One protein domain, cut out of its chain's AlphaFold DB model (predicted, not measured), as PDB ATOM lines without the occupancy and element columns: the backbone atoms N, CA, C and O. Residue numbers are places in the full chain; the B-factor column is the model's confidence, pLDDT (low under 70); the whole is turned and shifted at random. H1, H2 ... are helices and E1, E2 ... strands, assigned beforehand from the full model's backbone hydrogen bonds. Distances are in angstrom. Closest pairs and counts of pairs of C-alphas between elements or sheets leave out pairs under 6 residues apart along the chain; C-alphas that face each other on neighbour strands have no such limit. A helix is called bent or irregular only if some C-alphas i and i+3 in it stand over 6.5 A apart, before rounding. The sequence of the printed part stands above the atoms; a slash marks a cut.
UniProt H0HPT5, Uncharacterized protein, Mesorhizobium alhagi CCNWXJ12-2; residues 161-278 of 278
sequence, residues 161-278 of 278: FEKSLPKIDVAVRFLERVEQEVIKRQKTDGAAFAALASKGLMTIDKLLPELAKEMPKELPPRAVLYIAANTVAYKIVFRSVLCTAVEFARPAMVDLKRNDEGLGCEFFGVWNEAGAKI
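AT A GLANCE: This is residues 161 to 278 of the 278 residues of an uncharacterized protein of Mesorhizobium alhagi CCNWXJ12-2 (UniProt H0HPT5). A small sheet of three strands has one long helix, H1, lying slantwise over one of its faces; H1 kinks sharply near residue 191, and its last residues fold back to the end of E1. The short helices H2 and H3 sit on the E1 side, H4 is near the first residues of H1, H5 is on the face opposite H1, and the unnamed residues 250 to 266 make a wide loop between H4 and E3. The printed part has 118 residues, with five named helices and three named strands in the order H1 H2 H3 E1 E2 H4 E3 H5; the sheet order is E1 - E2 - E3, antiparallel throughout, and the class is mixed, helices and strands. The whole is compact, with a radius of gyration of the C-alphas of 13.7 A and spans of 42 by 30 by 19 A.

HOW THE PARTS SIT: Begin at the sheet, where E1, residues 224 to 229, and E2, residues 234 to 239, form an antiparallel hairpin at 165 degrees. Look there for N 226 and O 237, 2.8 A apart, and N 235 and O 228, also 2.8 A, both within hydrogen-bond range. On the other side of E2 find E3, residues 267 to 271, antiparallel to it at 160 degrees; N 238 and O 268, at 2.7 A, are within hydrogen-bond range. Residues 202 to 203 also pair with residues 226 to 227 of E1, antiparallel. Next find H1, residues 161 to 197, which is on the sheet at a height over the sheet of 7.0 A, over E1, E2 and E3; it runs slantwise to the strands, at 36 degrees to E2 on the local plane. The closest C-alphas of H1 and E2 are those of Leu 175 and Ile 236, 7.2 A apart; those of H1 and E1 are Ala 197 and Ala 229, 5.0 A. H1 is irregular, with C-alphas 188 and 191 9.1 A apart, and has a kink of 125 degrees near residue 191. H4, residues 243 to 249, touches H1 through residues 161 to 168 of H1 alone, the closest C-alphas being those of Phe 161 and Ala 245, 6.2 A apart; their lines are about perpendicular, only just, at 71 degrees. H2, residues 204 to 207, is on the same face of the sheet as H1, over none of the strands; its closest C-alphas with E1 are Ile 204 and Leu 225, 5.7 A. H3, residues 209 to 213, is not on the sheet and touches H2 only at the corner, with C-alphas 205 and 212 5.1 A apart. H5, residues 273 to 276, is on the opposite face to H1, and the C-alphas of Tyr 234 and Gly 275, the closest of E2 and H5, are 4.5 A apart. Every O i to N i+4 pair is within hydrogen-bond range in H3, against 28 of 33 in H1 and 2 of 3 in H4; H2 and H5 are too short for such a pair.

IN THESE COORDINATES: Find C-alpha 161 at (323.901, 184.564, 375.150), where H1 begins; its last C-alpha, 197, is 33.3 A away. E1 starts at C-alpha 224, (306.374, 189.761, 367.446), and is 16.6 A long; E2 is 16.2 A, E3 12.2 A and H4 9.7 A. H3 measures 6.5 A, H2 5.3 A and H5 5.4 A, with H5 ending at C-alpha 276, (298.576, 175.650, 377.389).

THE WHOLE: The two C-alphas farthest apart are those of Glu 162 and Ala 191, at 42.7 A. The printed part has no cut and ends at residue 278, the chain's last. The link from H4 to E3, 17 residues, is long. The mean pLDDT of the printed part is 86.0, and it falls under 70 at residues 161, 248 and 259 to 264.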
ATOM      1  N   PHE A 161     324.736 185.079 374.074       65.38
ATOM      2  CA  PHE A 161     323.901 184.564 375.150       65.38
ATOM      3  C   PHE A 161     323.927 185.514 376.352       65.38
ATOM      4  O   PHE A 161     322.871 185.991 376.767       65.38
ATOM      5  N   GLU A 162     325.112 185.899 376.829       70.56
ATOM      6  CA  GLU A 162     325.273 186.871 377.919       70.56
ATOM      7  C   GLU A 162     324.619 188.220 377.594       70.56
ATOM      8  O   GLU A 162     323.893 188.775 378.417       70.56
ATOM      9  N   LYS A 163     324.778 188.722 376.361       75.06
ATOM     10  CA  LYS A 163     324.096 189.947 375.896       75.06
ATOM     11  C   LYS A 163     322.574 189.808 375.828       75.06
ATOM     12  O   LYS A 163     321.866 190.818 375.847       75.06
ATOM     13  N   SER A 164     322.064 188.587 375.693       72.31
ATOM     14  CA  SER A 164     320.632 188.305 375.595       72.31
ATOM     15  C   SER A 164     319.974 188.152 376.963       72.31
ATOM     16  O   SER A 164     318.798 188.490 377.082       72.31
ATOM     17  N   LEU A 165     320.710 187.730 378.000       73.31
ATOM     18  CA  LEU A 165     320.168 187.517 379.348       73.31
ATOM     19  C   LEU A 165     319.403 188.738 379.900       73.31
ATOM     20  O   LEU A 165     318.240 188.570 380.265       73.31
ATOM     21  N   PRO A 166     319.931 189.982 379.869       83.12
ATOM     22  CA  PRO A 166     319.172 191.141 380.352       83.12
ATOM     23  C   PRO A 166     317.894 191.412 379.545       83.12
ATOM     24  O   PRO A 166     316.914 191.945 380.070       83.12
ATOM     25  N   LYS A 167     317.879 191.041 378.257       86.50
ATOM     26  CA  LYS A 167     316.715 191.213 377.376       86.50
ATOM     27  C   LYS A 167     315.610 190.209 377.685       86.50
ATOM     28  O   LYS A 167     314.447 190.518 377.430       86.50
ATOM     29  N   ILE A 168     315.949 189.047 378.251       85.31
ATOM     30  CA  ILE A 168     314.960 188.082 378.747       85.31
ATOM     31  C   ILE A 168     314.128 188.739 379.843       85.31
ATOM     32  O   ILE A 168     312.907 188.738 379.747       85.31
ATOM     33  N   ASP A 169     314.758 189.375 380.829       89.00
ATOM     34  CA  ASP A 169     314.022 190.012 381.927       89.00
ATOM     35  C   ASP A 169     313.130 191.163 381.444       89.00
ATOM     36  O   ASP A 169     312.026 191.357 381.953       89.00
ATOM     37  N   VAL A 170     313.569 191.910 380.425       92.25
ATOM     38  CA  VAL A 170     312.731 192.922 379.763       92.25
ATOM     39  C   VAL A 170     311.524 192.274 379.078       92.25
ATOM     40  O   VAL A 170     310.401 192.747 379.258       92.25
ATOM     41  N   ALA A 171     311.732 191.184 378.333       93.38
ATOM     42  CA  ALA A 171     310.655 190.456 377.667       93.38
ATOM     43  C   ALA A 171     309.649 189.879 378.672       93.38
ATOM     44  O   ALA A 171     308.446 190.018 378.469       93.38
ATOM     45  N   VAL A 172     310.129 189.290 379.769       92.62
ATOM     46  CA  VAL A 172     309.289 188.709 380.825       92.62
ATOM     47  C   VAL A 172     308.432 189.780 381.494       92.62
ATOM     48  O   VAL A 172     307.218 189.621 381.551       92.62
ATOM     49  N   ARG A 173     309.016 190.910 381.912       94.38
ATOM     50  CA  ARG A 173     308.234 192.008 382.512       94.38
ATOM     51  C   ARG A 173     307.166 192.550 381.564       94.38
ATOM     52  O   ARG A 173     306.079 192.932 381.993       94.38
ATOM     53  N   PHE A 174     307.465 192.600 380.266       95.88
ATOM     54  CA  PHE A 174     306.472 193.006 379.280       95.88
ATOM     55  C   PHE A 174     305.369 191.951 379.106       95.88
ATOM     56  O   PHE A 174     304.199 192.322 379.052       95.88
ATOM     57  N   LEU A 175     305.708 190.654 379.092       96.19
ATOM     58  CA  LEU A 175     304.731 189.556 379.081       96.19
ATOM     59  C   LEU A 175     303.786 189.624 380.285       96.19
ATOM     60  O   LEU A 175     302.578 189.561 380.090       96.19
ATOM     61  N   GLU A 176     304.316 189.823 381.493       95.62
ATOM     62  CA  GLU A 176     303.529 189.972 382.729       95.62
ATOM     63  C   GLU A 176     302.552 191.152 382.636       95.62
ATOM     64  O   GLU A 176     301.386 191.057 383.023       95.62
ATOM     65  N   ARG A 177     302.991 192.278 382.064       96.69
ATOM     66  CA  ARG A 177     302.119 193.442 381.869       96.69
ATOM     67  C   ARG A 177     301.004 193.172 380.857       96.69
ATOM     68  O   ARG A 177     299.867 193.594 381.070       96.69
ATOM     69  N   VAL A 178     301.315 192.477 379.763       96.62
ATOM     70  CA  VAL A 178     300.309 192.065 378.773       96.62
ATOM     71  C   VAL A 178     299.331 191.069 379.390       96.62
ATOM     72  O   VAL A 178     298.126 191.210 379.199       96.62
ATOM     73  N   GLU A 179     299.820 190.109 380.171       96.94
ATOM     74  CA  GLU A 179     299.007 189.141 380.906       96.94
ATOM     75  C   GLU A 179     298.013 189.830 381.842       96.94
ATOM     76  O   GLU A 179     296.818 189.530 381.799       96.94
ATOM     77  N   GLN A 180     298.465 190.811 382.623       96.88
ATOM     78  CA  GLN A 180     297.586 191.586 383.499       96.88
ATOM     79  C   GLN A 180     296.467 192.299 382.729       96.88
ATOM     80  O   GLN A 180     295.313 192.274 383.164       96.88
ATOM     81  N   GLU A 181     296.772 192.904 381.578       95.94
ATOM     82  CA  GLU A 181     295.753 193.561 380.751       95.94
ATOM     83  C   GLU A 181     294.802 192.540 380.105       95.94
ATOM     84  O   GLU A 181     293.594 192.769 380.090       95.94
ATOM     85  N   VAL A 182     295.296 191.383 379.649       94.81
ATOM     86  CA  VAL A 182     294.456 190.287 379.136       94.81
ATOM     87  C   VAL A 182     293.482 189.797 380.211       94.81
ATOM     88  O   VAL A 182     292.277 189.740 379.962       94.81
ATOM     89  N   ILE A 183     293.969 189.525 381.424       94.88
ATOM     90  CA  ILE A 183     293.138 189.092 382.558       94.88
ATOM     91  C   ILE A 183     292.113 190.170 382.921       94.88
ATOM     92  O   ILE A 183     290.948 189.871 383.197       94.88
ATOM     93  N   LYS A 184     292.518 191.443 382.912       94.69
ATOM     94  CA  LYS A 184     291.608 192.565 383.157       94.69
ATOM     95  C   LYS A 184     290.499 192.614 382.105       94.69
ATOM     96  O   LYS A 184     289.334 192.694 382.482       94.69
ATOM     97  N   ARG A 185     290.831 192.491 380.815       91.69
ATOM     98  CA  ARG A 185     289.857 192.473 379.709       91.69
ATOM     99  C   ARG A 185     288.905 191.285 379.789       91.69
ATOM    100  O   ARG A 185     287.709 191.474 379.593       91.69
ATOM    101  N   GLN A 186     289.405 190.100 380.143       92.31
ATOM    102  CA  GLN A 186     288.568 188.920 380.392       92.31
ATOM    103  C   GLN A 186     287.527 189.174 381.493       92.31
ATOM    104  O   GLN A 186     286.384 188.740 381.365       92.31
ATOM    105  N   LYS A 187     287.899 189.909 382.550       92.81
ATOM    106  CA  LYS A 187     286.998 190.250 383.663       92.81
ATOM    107  C   LYS A 187     286.002 191.358 383.322       92.81
ATOM    108  O   LYS A 187     284.869 191.298 383.783       92.81
ATOM    109  N   THR A 188     286.413 192.377 382.568       92.12
ATOM    110  CA  THR A 188     285.557 193.543 382.283       92.12
ATOM    111  C   THR A 188     284.629 193.330 381.091       92.12
ATOM    112  O   THR A 188     283.498 193.797 381.124       92.12
ATOM    113  N   ASP A 189     285.107 192.665 380.037       88.62
ATOM    114  CA  ASP A 189     284.376 192.472 378.777       88.62
ATOM    115  C   ASP A 189     284.819 191.174 378.076       88.62
ATOM    116  O   ASP A 189     285.270 191.145 376.926       88.62
ATOM    117  N   GLY A 190     284.760 190.067 378.821       87.69
ATOM    118  CA  GLY A 190     285.306 188.787 378.376       87.69
ATOM    119  C   GLY A 190     284.671 188.247 377.096       87.69
ATOM    120  O   GLY A 190     285.369 187.620 376.303       87.69
ATOM    121  N   ALA A 191     283.383 188.511 376.855       88.31
ATOM    122  CA  ALA A 191     282.689 188.043 375.657       88.31
ATOM    123  C   ALA A 191     283.172 188.768 374.390       88.31
ATOM    124  O   ALA A 191     283.512 188.106 373.406       88.31
ATOM    125  N   ALA A 192     283.266 190.103 374.412       86.44
ATOM    126  CA  ALA A 192     283.766 190.854 373.263       86.44
ATOM    127  C   ALA A 192     285.257 190.587 373.029       86.44
ATOM    128  O   ALA A 192     285.685 190.398 371.888       86.44
ATOM    129  N   PHE A 193     286.048 190.488 374.104       88.38
ATOM    130  CA  PHE A 193     287.465 190.151 374.000       88.38
ATOM    131  C   PHE A 193     287.679 188.745 373.417       88.38
ATOM    132  O   PHE A 193     288.470 188.580 372.488       88.38
ATOM    133  N   ALA A 194     286.921 187.743 373.875       87.62
ATOM    134  CA  ALA A 194     286.978 186.390 373.327       87.62
ATOM    135  C   ALA A 194     286.549 186.339 371.853       87.62
ATOM    136  O   ALA A 194     287.161 185.615 371.070       87.62
ATOM    137  N   ALA A 195     285.552 187.121 371.429       87.50
ATOM    138  CA  ALA A 195     285.140 187.177 370.022       87.50
ATOM    139  C   ALA A 195     286.268 187.665 369.089       87.50
ATOM    140  O   ALA A 195     286.354 187.239 367.934       87.50
ATOM    141  N   LEU A 196     287.157 188.524 369.596       84.19
ATOM    142  CA  LEU A 196     288.329 189.018 368.870       84.19
ATOM    143  C   LEU A 196     289.523 188.052 368.955       84.19
ATOM    144  O   LEU A 196     290.194 187.820 367.950       84.19
ATOM    145  N   ALA A 197     289.779 187.481 370.136       85.06
ATOM    146  CA  ALA A 197     290.992 186.718 370.443       85.06
ATOM    147  C   ALA A 197     290.876 185.191 370.240       85.06
ATOM    148  O   ALA A 197     291.887 184.492 370.284       85.06
ATOM    149  N   SER A 198     289.676 184.656 369.988       78.12
ATOM    150  CA  SER A 198     289.439 183.208 369.808       78.12
ATOM    151  C   SER A 198     289.812 182.664 368.426       78.12
ATOM    152  O   SER A 198     289.830 181.450 368.233       78.12
ATOM    153  N   LYS A 199     290.159 183.526 367.461       76.06
ATOM    154  CA  LYS A 199     290.521 183.136 366.082       76.06
ATOM    155  C   LYS A 199     291.957 182.599 365.941       76.06
ATOM    156  O   LYS A 199     292.501 182.589 364.840       76.06
ATOM    157  N   GLY A 200     292.570 182.163 367.041       81.75
ATOM    158  CA  GLY A 200     293.965 181.726 367.109       81.75
ATOM    159  C   GLY A 200     294.905 182.818 367.623       81.75
ATOM    160  O   GLY A 200     294.488 183.722 368.342       81.75
ATOM    161  N   LEU A 201     296.191 182.712 367.278       87.38
ATOM    162  CA  LEU A 201     297.217 183.672 367.688       87.38
ATOM    163  C   LEU A 201     297.082 184.986 366.908       87.38
ATOM    164  O   LEU A 201     297.397 185.061 365.721       87.38
ATOM    165  N   MET A 202     296.651 186.034 367.600       92.81
ATOM    166  CA  MET A 202     296.506 187.385 367.064       92.81
ATOM    167  C   MET A 202     297.655 188.263 367.545       92.81
ATOM    168  O   MET A 202     298.069 188.180 368.695       92.81
ATOM    169  N   THR A 203     298.180 189.121 366.678       93.38
ATOM    170  CA  THR A 203     299.258 190.041 367.054       93.38
ATOM    171  C   THR A 203     298.770 191.093 368.059       93.38
ATOM    172  O   THR A 203     297.605 191.505 368.025       93.38
ATOM    173  N   ILE A 204     299.647 191.523 368.974       94.25
ATOM    174  CA  ILE A 204     299.288 192.460 370.056       94.25
ATOM    175  C   ILE A 204     298.684 193.772 369.540       94.25
ATOM    176  O   ILE A 204     297.756 194.285 370.154       94.25
ATOM    177  N   ASP A 205     299.132 194.287 368.396       93.25
ATOM    178  CA  ASP A 205     298.615 195.516 367.781       93.25
ATOM    179  C   ASP A 205     297.118 195.442 367.454       93.25
ATOM    180  O   ASP A 205     296.434 196.462 367.477       93.25
ATOM    181  N   LYS A 206     296.586 194.239 367.209       91.69
ATOM    182  CA  LYS A 206     295.164 194.040 366.902       91.69
ATOM    183  C   LYS A 206     294.286 193.958 368.142       91.69
ATOM    184  O   LYS A 206     293.120 194.331 368.077       91.69
ATOM    185  N   LEU A 207     294.815 193.425 369.242       91.12
ATOM    186  CA  LEU A 207     294.034 193.178 370.459       91.12
ATOM    187  C   LEU A 207     294.241 194.259 371.521       91.12
ATOM    188  O   LEU A 207     293.290 194.651 372.190       91.12
ATOM    189  N   LEU A 208     295.473 194.741 371.668       93.50
ATOM    190  CA  LEU A 208     295.911 195.696 372.683       93.50
ATOM    191  C   LEU A 208     296.844 196.747 372.039       93.50
ATOM    192  O   LEU A 208     298.030 196.806 372.372       93.50
ATOM    193  N   PRO A 209     296.336 197.591 371.115       93.88
ATOM    194  CA  PRO A 209     297.152 198.515 370.320       93.88
ATOM    195  C   PRO A 209     297.964 199.504 371.158       93.88
ATOM    196  O   PRO A 209     299.080 199.854 370.782       93.88
ATOM    197  N   GLU A 210     297.439 199.944 372.302       93.31
ATOM    198  CA  GLU A 210     298.179 200.851 373.184       93.31
ATOM    199  C   GLU A 210     299.378 200.149 373.830       93.31
ATOM    200  O   GLU A 210     300.484 200.674 373.767       93.31
ATOM    201  N   LEU A 211     299.219 198.909 374.316       93.75
ATOM    202  CA  LEU A 211     300.356 198.135 374.830       93.75
ATOM    203  C   LEU A 211     301.355 197.791 373.717       93.75
ATOM    204  O   LEU A 211     302.554 197.745 373.974       93.75
ATOM    205  N   ALA A 212     300.896 197.586 372.480       93.06
ATOM    206  CA  ALA A 212     301.782 197.335 371.344       93.06
ATOM    207  C   ALA A 212     302.755 198.499 371.087       93.06
ATOM    208  O   ALA A 212     303.918 198.262 370.762       93.06
ATOM    209  N   LYS A 213     302.311 199.752 371.276       93.31
ATOM    210  CA  LYS A 213     303.168 200.950 371.161       93.31
ATOM    211  C   LYS A 213     304.206 201.041 372.280       93.31
ATOM    212  O   LYS A 213     305.232 201.691 372.108       93.31
ATOM    213  N   GLU A 214     303.940 200.393 373.408       93.12
ATOM    214  CA  GLU A 214     304.813 200.358 374.581       93.12
ATOM    215  C   GLU A 214     305.808 199.188 374.559       93.12
ATOM    216  O   GLU A 214     306.509 198.955 375.545       93.12
ATOM    217  N   MET A 215     305.885 198.445 373.450       91.75
ATOM    218  CA  MET A 215     306.835 197.348 373.305       91.75
ATOM    219  C   MET A 215     308.278 197.856 373.508       91.75
ATOM    220  O   MET A 215     308.691 198.791 372.812       91.75
ATOM    221  N   PRO A 216     309.055 197.271 374.446       92.50
ATOM    222  CA  PRO A 216     310.385 197.771 374.773       92.50
ATOM    223  C   PRO A 216     311.325 197.732 373.566       92.50
ATOM    224  O   PRO A 216     311.400 196.730 372.851       92.50
ATOM    225  N   LYS A 217     312.079 198.816 373.359       90.06
ATOM    226  CA  LYS A 217     313.005 198.962 372.220       90.06
ATOM    227  C   LYS A 217     314.245 198.075 372.350       90.06
ATOM    228  O   LYS A 217     314.955 197.861 371.374       90.06
ATOM    229  N   GLU A 218     314.512 197.583 373.554       87.75
ATOM    230  CA  GLU A 218     315.613 196.687 373.893       87.75
ATOM    231  C   GLU A 218     315.387 195.258 373.375       87.75
ATOM    232  O   GLU A 218     316.347 194.486 373.250       87.75
ATOM    233  N   LEU A 219     314.133 194.899 373.072       85.88
ATOM    234  CA  LEU A 219     313.798 193.614 372.468       85.88
ATOM    235  C   LEU A 219     314.405 193.507 371.060       85.88
ATOM    236  O   LEU A 219     314.578 194.519 370.379       85.88
ATOM    237  N   PRO A 220     314.756 192.291 370.596       80.75
ATOM    238  CA  PRO A 220     315.338 192.133 369.276       80.75
ATOM    239  C   PRO A 220     314.437 192.688 368.171       80.75
ATOM    240  O   PRO A 220     313.208 192.573 368.251       80.75
ATOM    241  N   PRO A 221     315.038 193.216 367.094       73.25
ATOM    242  CA  PRO A 221     314.278 193.631 365.929       73.25
ATOM    243  C   PRO A 221     313.471 192.447 365.387       73.25
ATOM    244  O   PRO A 221     313.962 191.321 365.335       73.25
ATOM    245  N   ARG A 222     312.231 192.722 364.958       77.06
ATOM    246  CA  ARG A 222     311.253 191.727 364.474       77.06
ATOM    247  C   ARG A 222     310.707 190.772 365.543       77.06
ATOM    248  O   ARG A 222     310.051 189.801 365.172       77.06
ATOM    249  N   ALA A 223     310.925 191.030 366.834       85.06
ATOM    250  CA  ALA A 223     310.149 190.353 367.868       85.06
ATOM    251  C   ALA A 223     308.657 190.660 367.661       85.06
ATOM    252  O   ALA A 223     308.267 191.822 367.540       85.06
ATOM    253  N   VAL A 224     307.828 189.618 367.597       90.94
ATOM    254  CA  VAL A 224     306.374 189.761 367.446       90.94
ATOM    255  C   VAL A 224     305.692 189.094 368.626       90.94
ATOM    256  O   VAL A 224     305.970 187.934 368.923       90.94
ATOM    257  N   LEU A 225     304.800 189.827 369.295       95.12
ATOM    258  CA  LEU A 225     303.963 189.279 370.354       95.12
ATOM    259  C   LEU A 225     302.611 188.847 369.791       95.12
ATOM    260  O   LEU A 225     301.914 189.640 369.149       95.12
ATOM    261  N   TYR A 226     302.232 187.613 370.092       95.19
ATOM    262  CA  TYR A 226     300.940 187.035 369.776       95.19
ATOM    263  C   TYR A 226     300.161 186.712 371.048       95.19
ATOM    264  O   TYR A 226     300.734 186.340 372.070       95.19
ATOM    265  N   ILE A 227     298.843 186.823 370.965       95.44
ATOM    266  CA  ILE A 227     297.895 186.553 372.036       95.44
ATOM    267  C   ILE A 227     296.775 185.701 371.440       95.44
ATOM    268  O   ILE A 227     296.169 186.072 370.435       95.44
ATOM    269  N   ALA A 228     296.486 184.572 372.072       93.44
ATOM    270  CA  ALA A 228     295.248 183.832 371.890       93.44
ATOM    271  C   ALA A 228     294.534 183.777 373.236       93.44
ATOM    272  O   ALA A 228     295.145 183.431 374.247       93.44
ATOM    273  N   ALA A 229     293.255 184.127 373.269       93.19
ATOM    274  CA  ALA A 229     292.501 184.139 374.513       93.19
ATOM    275  C   ALA A 229     291.006 183.916 374.279       93.19
ATOM    276  O   ALA A 229     290.456 184.256 373.232       93.19
ATOM    277  N   ASN A 230     290.340 183.358 375.282       90.50
ATOM    278  CA  ASN A 230     288.885 183.319 375.382       90.50
ATOM    279  C   ASN A 230     288.457 183.833 376.767       90.50
ATOM    280  O   ASN A 230     289.197 184.592 377.381       90.50
ATOM    281  N   THR A 231     287.273 183.482 377.262       88.56
ATOM    282  CA  THR A 231     286.788 183.953 378.570       88.56
ATOM    283  C   THR A 231     287.571 183.399 379.766       88.56
ATOM    284  O   THR A 231     287.572 184.030 380.818       88.56
ATOM    285  N   VAL A 232     288.232 182.245 379.623       88.56
ATOM    286  CA  VAL A 232     288.891 181.520 380.729       88.56
ATOM    287  C   VAL A 232     290.326 181.084 380.427       88.56
ATOM    288  O   VAL A 232     291.082 180.789 381.344       88.56
ATOM    289  N   ALA A 233     290.725 181.036 379.161       92.94
ATOM    290  CA  ALA A 233     292.034 180.595 378.700       92.94
ATOM    291  C   ALA A 233     292.785 181.758 378.053       92.94
ATOM    292  O   ALA A 233     292.182 182.548 377.324       92.94
ATOM    293  N   TYR A 234     294.096 181.835 378.268       94.25
ATOM    294  CA  TYR A 234     294.968 182.732 377.515       94.25
ATOM    295  C   TYR A 234     296.340 182.109 377.284       94.25
ATOM    296  O   TYR A 234     296.867 181.383 378.126       94.25
ATOM    297  N   LYS A 235     296.932 182.446 376.144       95.31
ATOM    298  CA  LYS A 235     298.322 182.176 375.803       95.31
ATOM    299  C   LYS A 235     298.904 183.400 375.108       95.31
ATOM    300  O   LYS A 235     298.351 183.882 374.121       95.31
ATOM    301  N   ILE A 236     300.010 183.902 375.643       96.38
ATOM    302  CA  ILE A 236     300.708 185.098 375.177       96.38
ATOM    303  C   ILE A 236     302.136 184.677 374.867       96.38
ATOM    304  O   ILE A 236     302.858 184.276 375.773       96.38
ATOM    305  N   VAL A 237     302.545 184.746 373.603       95.12
ATOM    306  CA  VAL A 237     303.851 184.250 373.153       95.12
ATOM    307  C   VAL A 237     304.590 185.289 372.324       95.12
ATOM    308  O   VAL A 237     304.028 185.927 371.436       95.12
ATOM    309  N   PHE A 238     305.880 185.432 372.589       93.75
ATOM    310  CA  PHE A 238     306.828 186.072 371.699       93.75
ATOM    311  C   PHE A 238     307.337 185.069 370.678       93.75
ATOM    312  O   PHE A 238     307.865 184.023 371.044       93.75
ATOM    313  N   ARG A 239     307.281 185.453 369.405       90.75
ATOM    314  CA  ARG A 239     308.157 184.895 368.381       90.75
ATOM    315  C   ARG A 239     309.428 185.726 368.337       90.75
ATOM    316  O   ARG A 239     309.378 186.903 367.970       90.75
ATOM    317  N   SER A 240     310.551 185.158 368.763       86.94
ATOM    318  CA  SER A 240     311.799 185.912 368.890       86.94
ATOM    319  C   SER A 240     313.020 185.005 368.963       86.94
ATOM    320  O   SER A 240     312.981 183.928 369.546       86.94
ATOM    321  N   VAL A 241     314.148 185.520 368.469       81.19
ATOM    322  CA  VAL A 241     315.472 184.894 368.606       81.19
ATOM    323  C   VAL A 241     315.919 184.735 370.066       81.19
ATOM    324  O   VAL A 241     316.824 183.956 370.342       81.19
ATOM    325  N   LEU A 242     315.279 185.434 371.017       84.19
ATOM    326  CA  LEU A 242     315.529 185.225 372.449       84.19
ATOM    327  C   LEU A 242     315.069 183.853 372.938       84.19
ATOM    328  O   LEU A 242     315.523 183.439 373.999       84.19
ATOM    329  N   CYS A 243     314.192 183.158 372.208       83.88
ATOM    330  CA  CYS A 243     313.642 181.880 372.645       83.88
ATOM    331  C   CYS A 243     314.752 180.876 372.967       83.88
ATOM    332  O   CYS A 243     314.728 180.296 374.042       83.88
ATOM    333  N   THR A 244     315.793 180.774 372.132       76.94
ATOM    334  CA  THR A 244     316.964 179.928 372.415       76.94
ATOM    335  C   THR A 244     317.602 180.251 373.768       76.94
ATOM    336  O   THR A 244     317.997 179.353 374.494       76.94
ATOM    337  N   ALA A 245     317.698 181.527 374.153       76.81
ATOM    338  CA  ALA A 245     318.259 181.897 375.451       76.81
ATOM    339  C   ALA A 245     317.279 181.618 376.609       76.81
ATOM    340  O   ALA A 245     317.683 181.157 377.678       76.81
ATOM    341  N   VAL A 246     315.982 181.846 376.381       79.31
ATOM    342  CA  VAL A 246     314.894 181.525 377.323       79.31
ATOM    343  C   VAL A 246     314.804 180.025 377.578       79.31
ATOM    344  O   VAL A 246     314.563 179.612 378.704       79.31
ATOM    345  N   GLU A 247     315.061 179.208 376.568       80.19
ATOM    346  CA  GLU A 247     315.081 177.755 376.656       80.19
ATOM    347  C   GLU A 247     316.062 177.239 377.718       80.19
ATOM    348  O   GLU A 247     315.745 176.282 378.422       80.19
ATOM    349  N   PHE A 248     317.216 177.896 377.876       69.56
ATOM    350  CA  PHE A 248     318.190 177.566 378.920       69.56
ATOM    351  C   PHE A 248     317.881 178.254 380.253       69.56
ATOM    352  O   PHE A 248     318.019 177.639 381.307       69.56
ATOM    353  N   ALA A 249     317.484 179.529 380.229       72.25
ATOM    354  CA  ALA A 249     317.331 180.322 381.450       72.25
ATOM    355  C   ALA A 249     315.986 180.103 382.170       72.25
ATOM    356  O   ALA A 249     315.913 180.195 383.393       72.25
ATOM    357  N   ARG A 250     314.904 179.876 381.416       80.19
ATOM    358  CA  ARG A 250     313.512 179.782 381.892       80.19
ATOM    359  C   ARG A 250     312.707 178.778 381.038       80.19
ATOM    360  O   ARG A 250     311.731 179.171 380.392       80.19
ATOM    361  N   PRO A 251     313.063 177.479 381.039       80.44
ATOM    362  CA  PRO A 251     312.488 176.479 380.130       80.44
ATOM    363  C   PRO A 251     310.961 176.348 380.220       80.44
ATOM    364  O   PRO A 251     310.312 176.079 379.213       80.44
ATOM    365  N   ALA A 252     310.366 176.598 381.391       82.12
ATOM    366  CA  ALA A 252     308.915 176.548 381.592       82.12
ATOM    367  C   ALA A 252     308.127 177.578 380.755       82.12
ATOM    368  O   ALA A 252     306.924 177.421 380.571       82.12
ATOM    369  N   MET A 253     308.790 178.621 380.246       90.06
ATOM    370  CA  MET A 253     308.174 179.635 379.387       90.06
ATOM    371  C   MET A 253     308.190 179.248 377.905       90.06
ATOM    372  O   MET A 253     307.631 179.973 377.087       90.06
ATOM    373  N   VAL A 254     308.832 178.146 377.513       88.75
ATOM    374  CA  VAL A 254     308.903 177.720 376.107       88.75
ATOM    375  C   VAL A 254     307.609 177.022 375.698       88.75
ATOM    376  O   VAL A 254     307.182 176.062 376.339       88.75
ATOM    377  N   ASP A 255     306.980 177.479 374.612       85.81
ATOM    378  CA  ASP A 255     305.740 176.872 374.115       85.81
ATOM    379  C   ASP A 255     306.055 175.591 373.337       85.81
ATOM    380  O   ASP A 255     306.199 175.600 372.114       85.81
ATOM    381  N   LEU A 256     306.220 174.482 374.059       74.56
ATOM    382  CA  LEU A 256     306.659 173.203 373.491       74.56
ATOM    383  C   LEU A 256     305.757 172.715 372.351       74.56
ATOM    384  O   LEU A 256     306.266 172.185 371.373       74.56
ATOM    385  N   LYS A 257     304.446 172.978 372.426       78.88
ATOM    386  CA  LYS A 257     303.469 172.596 371.393       78.88
ATOM    387  C   LYS A 257     303.749 173.240 370.028       78.88
ATOM    388  O   LYS A 257     303.295 172.737 369.015       78.88
ATOM    389  N   ARG A 258     304.416 174.396 369.993       73.88
ATOM    390  CA  ARG A 258     304.745 175.113 368.744       73.88
ATOM    391  C   ARG A 258     306.201 174.947 368.325       73.88
ATOM    392  O   ARG A 258     306.577 175.420 367.259       73.88
ATOM    393  N   ASN A 259     307.008 174.318 369.173       67.06
ATOM    394  CA  ASN A 259     308.430 174.081 368.951       67.06
ATOM    395  C   ASN A 259     308.739 172.573 368.786       67.06
ATOM    396  O   ASN A 259     309.903 172.185 368.799       67.06
ATOM    397  N   ASP A 260     307.724 171.714 368.658       52.56
ATOM    398  CA  ASP A 260     307.831 170.248 368.581       52.56
ATOM    399  C   ASP A 260     308.339 169.730 367.219       52.56
ATOM    400  O   ASP A 260     308.974 168.670 367.155       52.56
ATOM    401  N   GLU A 261     308.136 170.504 366.149       43.56
ATOM    402  CA  GLU A 261     308.502 170.148 364.768       43.56
ATOM    403  C   GLU A 261     309.843 170.745 364.269       43.56
ATOM    404  O   GLU A 261     310.290 170.415 363.169       43.56
ATOM    405  N   GLY A 262     310.531 171.590 365.054       43.09
ATOM    406  CA  GLY A 262     311.713 172.355 364.614       43.09
ATOM    407  C   GLY A 262     312.992 172.149 365.442       43.09
ATOM    408  O   GLY A 262     312.952 171.866 366.633       43.09
ATOM    409  N   LEU A 263     314.164 172.346 364.817       46.38
ATOM    410  CA  LEU A 263     315.496 172.314 365.465       46.38
ATOM    411  C   LEU A 263     315.863 173.631 366.193       46.38
ATOM    412  O   LEU A 263     317.045 173.926 366.385       46.38
ATOM    413  N   GLY A 264     314.877 174.447 366.575       60.16
ATOM    414  CA  GLY A 264     315.104 175.715 367.265       60.16
ATOM    415  C   GLY A 264     313.878 176.200 368.031       60.16
ATOM    416  O   GLY A 264     312.754 176.082 367.554       60.16
ATOM    417  N   CYS A 265     314.114 176.762 369.215       74.19
ATOM    418  CA  CYS A 265     313.107 177.490 369.974       74.19
ATOM    419  C   CYS A 265     312.742 178.768 369.205       74.19
ATOM    420  O   CYS A 265     313.602 179.621 368.970       74.19
ATOM    421  N   GLU A 266     311.478 178.911 368.814       83.81
ATOM    422  CA  GLU A 266     310.949 180.128 368.190       83.81
ATOM    423  C   GLU A 266     309.992 180.890 369.109       83.81
ATOM    424  O   GLU A 266     309.968 182.127 369.082       83.81
ATOM    425  N   PHE A 267     309.217 180.160 369.918       90.19
ATOM    426  CA  PHE A 267     308.150 180.710 370.751       90.19
ATOM    427  C   PHE A 267     308.373 180.502 372.250       90.19
ATOM    428  O   PHE A 267     308.497 179.368 372.719       90.19
ATOM    429  N   PHE A 268     308.324 181.597 373.010       93.19
ATOM    430  CA  PHE A 268     308.263 181.579 374.474       93.19
ATOM    431  C   PHE A 268     307.225 182.578 374.983       93.19
ATOM    432  O   PHE A 268     306.893 183.536 374.288       93.19
ATOM    433  N   GLY A 269     306.697 182.390 376.186       96.00
ATOM    434  CA  GLY A 269     305.568 183.171 376.654       96.00
ATOM    435  C   GLY A 269     305.054 182.797 378.035       96.00
ATOM    436  O   GLY A 269     305.734 182.142 378.820       96.00
ATOM    437  N   VAL A 270     303.829 183.241 378.302       96.38
ATOM    438  CA  VAL A 270     303.049 182.927 379.502       96.38
ATOM    439  C   VAL A 270     301.653 182.465 379.098       96.38
ATOM    440  O   VAL A 270     301.075 182.933 378.110       96.38
ATOM    441  N   TRP A 271     301.104 181.519 379.844       96.06
ATOM    442  CA  TRP A 271     299.763 180.988 379.637       96.06
ATOM    443  C   TRP A 271     299.238 180.401 380.940       96.06
ATOM    444  O   TRP A 271     300.009 179.954 381.789       96.06
ATOM    445  N   ASN A 272     297.916 180.347 381.071       93.12
ATOM    446  CA  ASN A 272     297.291 179.546 382.116       93.12
ATOM    447  C   ASN A 272     297.089 178.091 381.659       93.12
ATOM    448  O   ASN A 272     297.305 177.746 380.496       93.12
ATOM    449  N   GLU A 273     296.648 177.225 382.573       90.06
ATOM    450  CA  GLU A 273     296.477 175.788 382.311       90.06
ATOM    451  C   GLU A 273     295.570 175.505 381.098       90.06
ATOM    452  O   GLU A 273     295.898 174.689 380.237       90.06
ATOM    453  N   ALA A 274     294.457 176.235 380.973       88.62
ATOM    454  CA  ALA A 274     293.559 176.109 379.827       88.62
ATOM    455  C   ALA A 274     294.202 176.618 378.520       88.62
ATOM    456  O   ALA A 274     293.979 176.050 377.450       88.62
ATOM    457  N   GLY A 275     295.021 177.668 378.603       88.94
ATOM    458  CA  GLY A 275     295.738 178.259 377.479       88.94
ATOM    459  C   GLY A 275     296.906 177.424 376.966       88.94
ATOM    460  O   GLY A 275     297.221 177.505 375.782       88.94
ATOM    461  N   ALA A 276     297.502 176.562 377.797       86.12
ATOM    462  CA  ALA A 276     298.576 175.650 377.389       86.12
ATOM    463  C   ALA A 276     298.177 174.779 376.183       86.12
ATOM    464  O   ALA A 276     299.002 174.499 375.313       86.12
ATOM    465  N   LYS A 277     296.888 174.414 376.108       83.06
ATOM    466  CA  LYS A 277     296.297 173.566 375.061       83.06
ATOM    467  C   LYS A 277     296.010 174.308 373.755       83.06
ATOM    468  O   LYS A 277     295.776 173.645 372.743       83.06
ATOM    469  N   ILE A 278     296.035 175.643 373.754       80.75
ATOM    470  CA  ILE A 278     295.893 176.482 372.551       80.75
ATOM    471  C   ILE A 278     297.188 176.417 371.755       80.75
ATOM    472  O   ILE A 278     297.148 176.043 370.564       80.75
TER     473      ILE A 278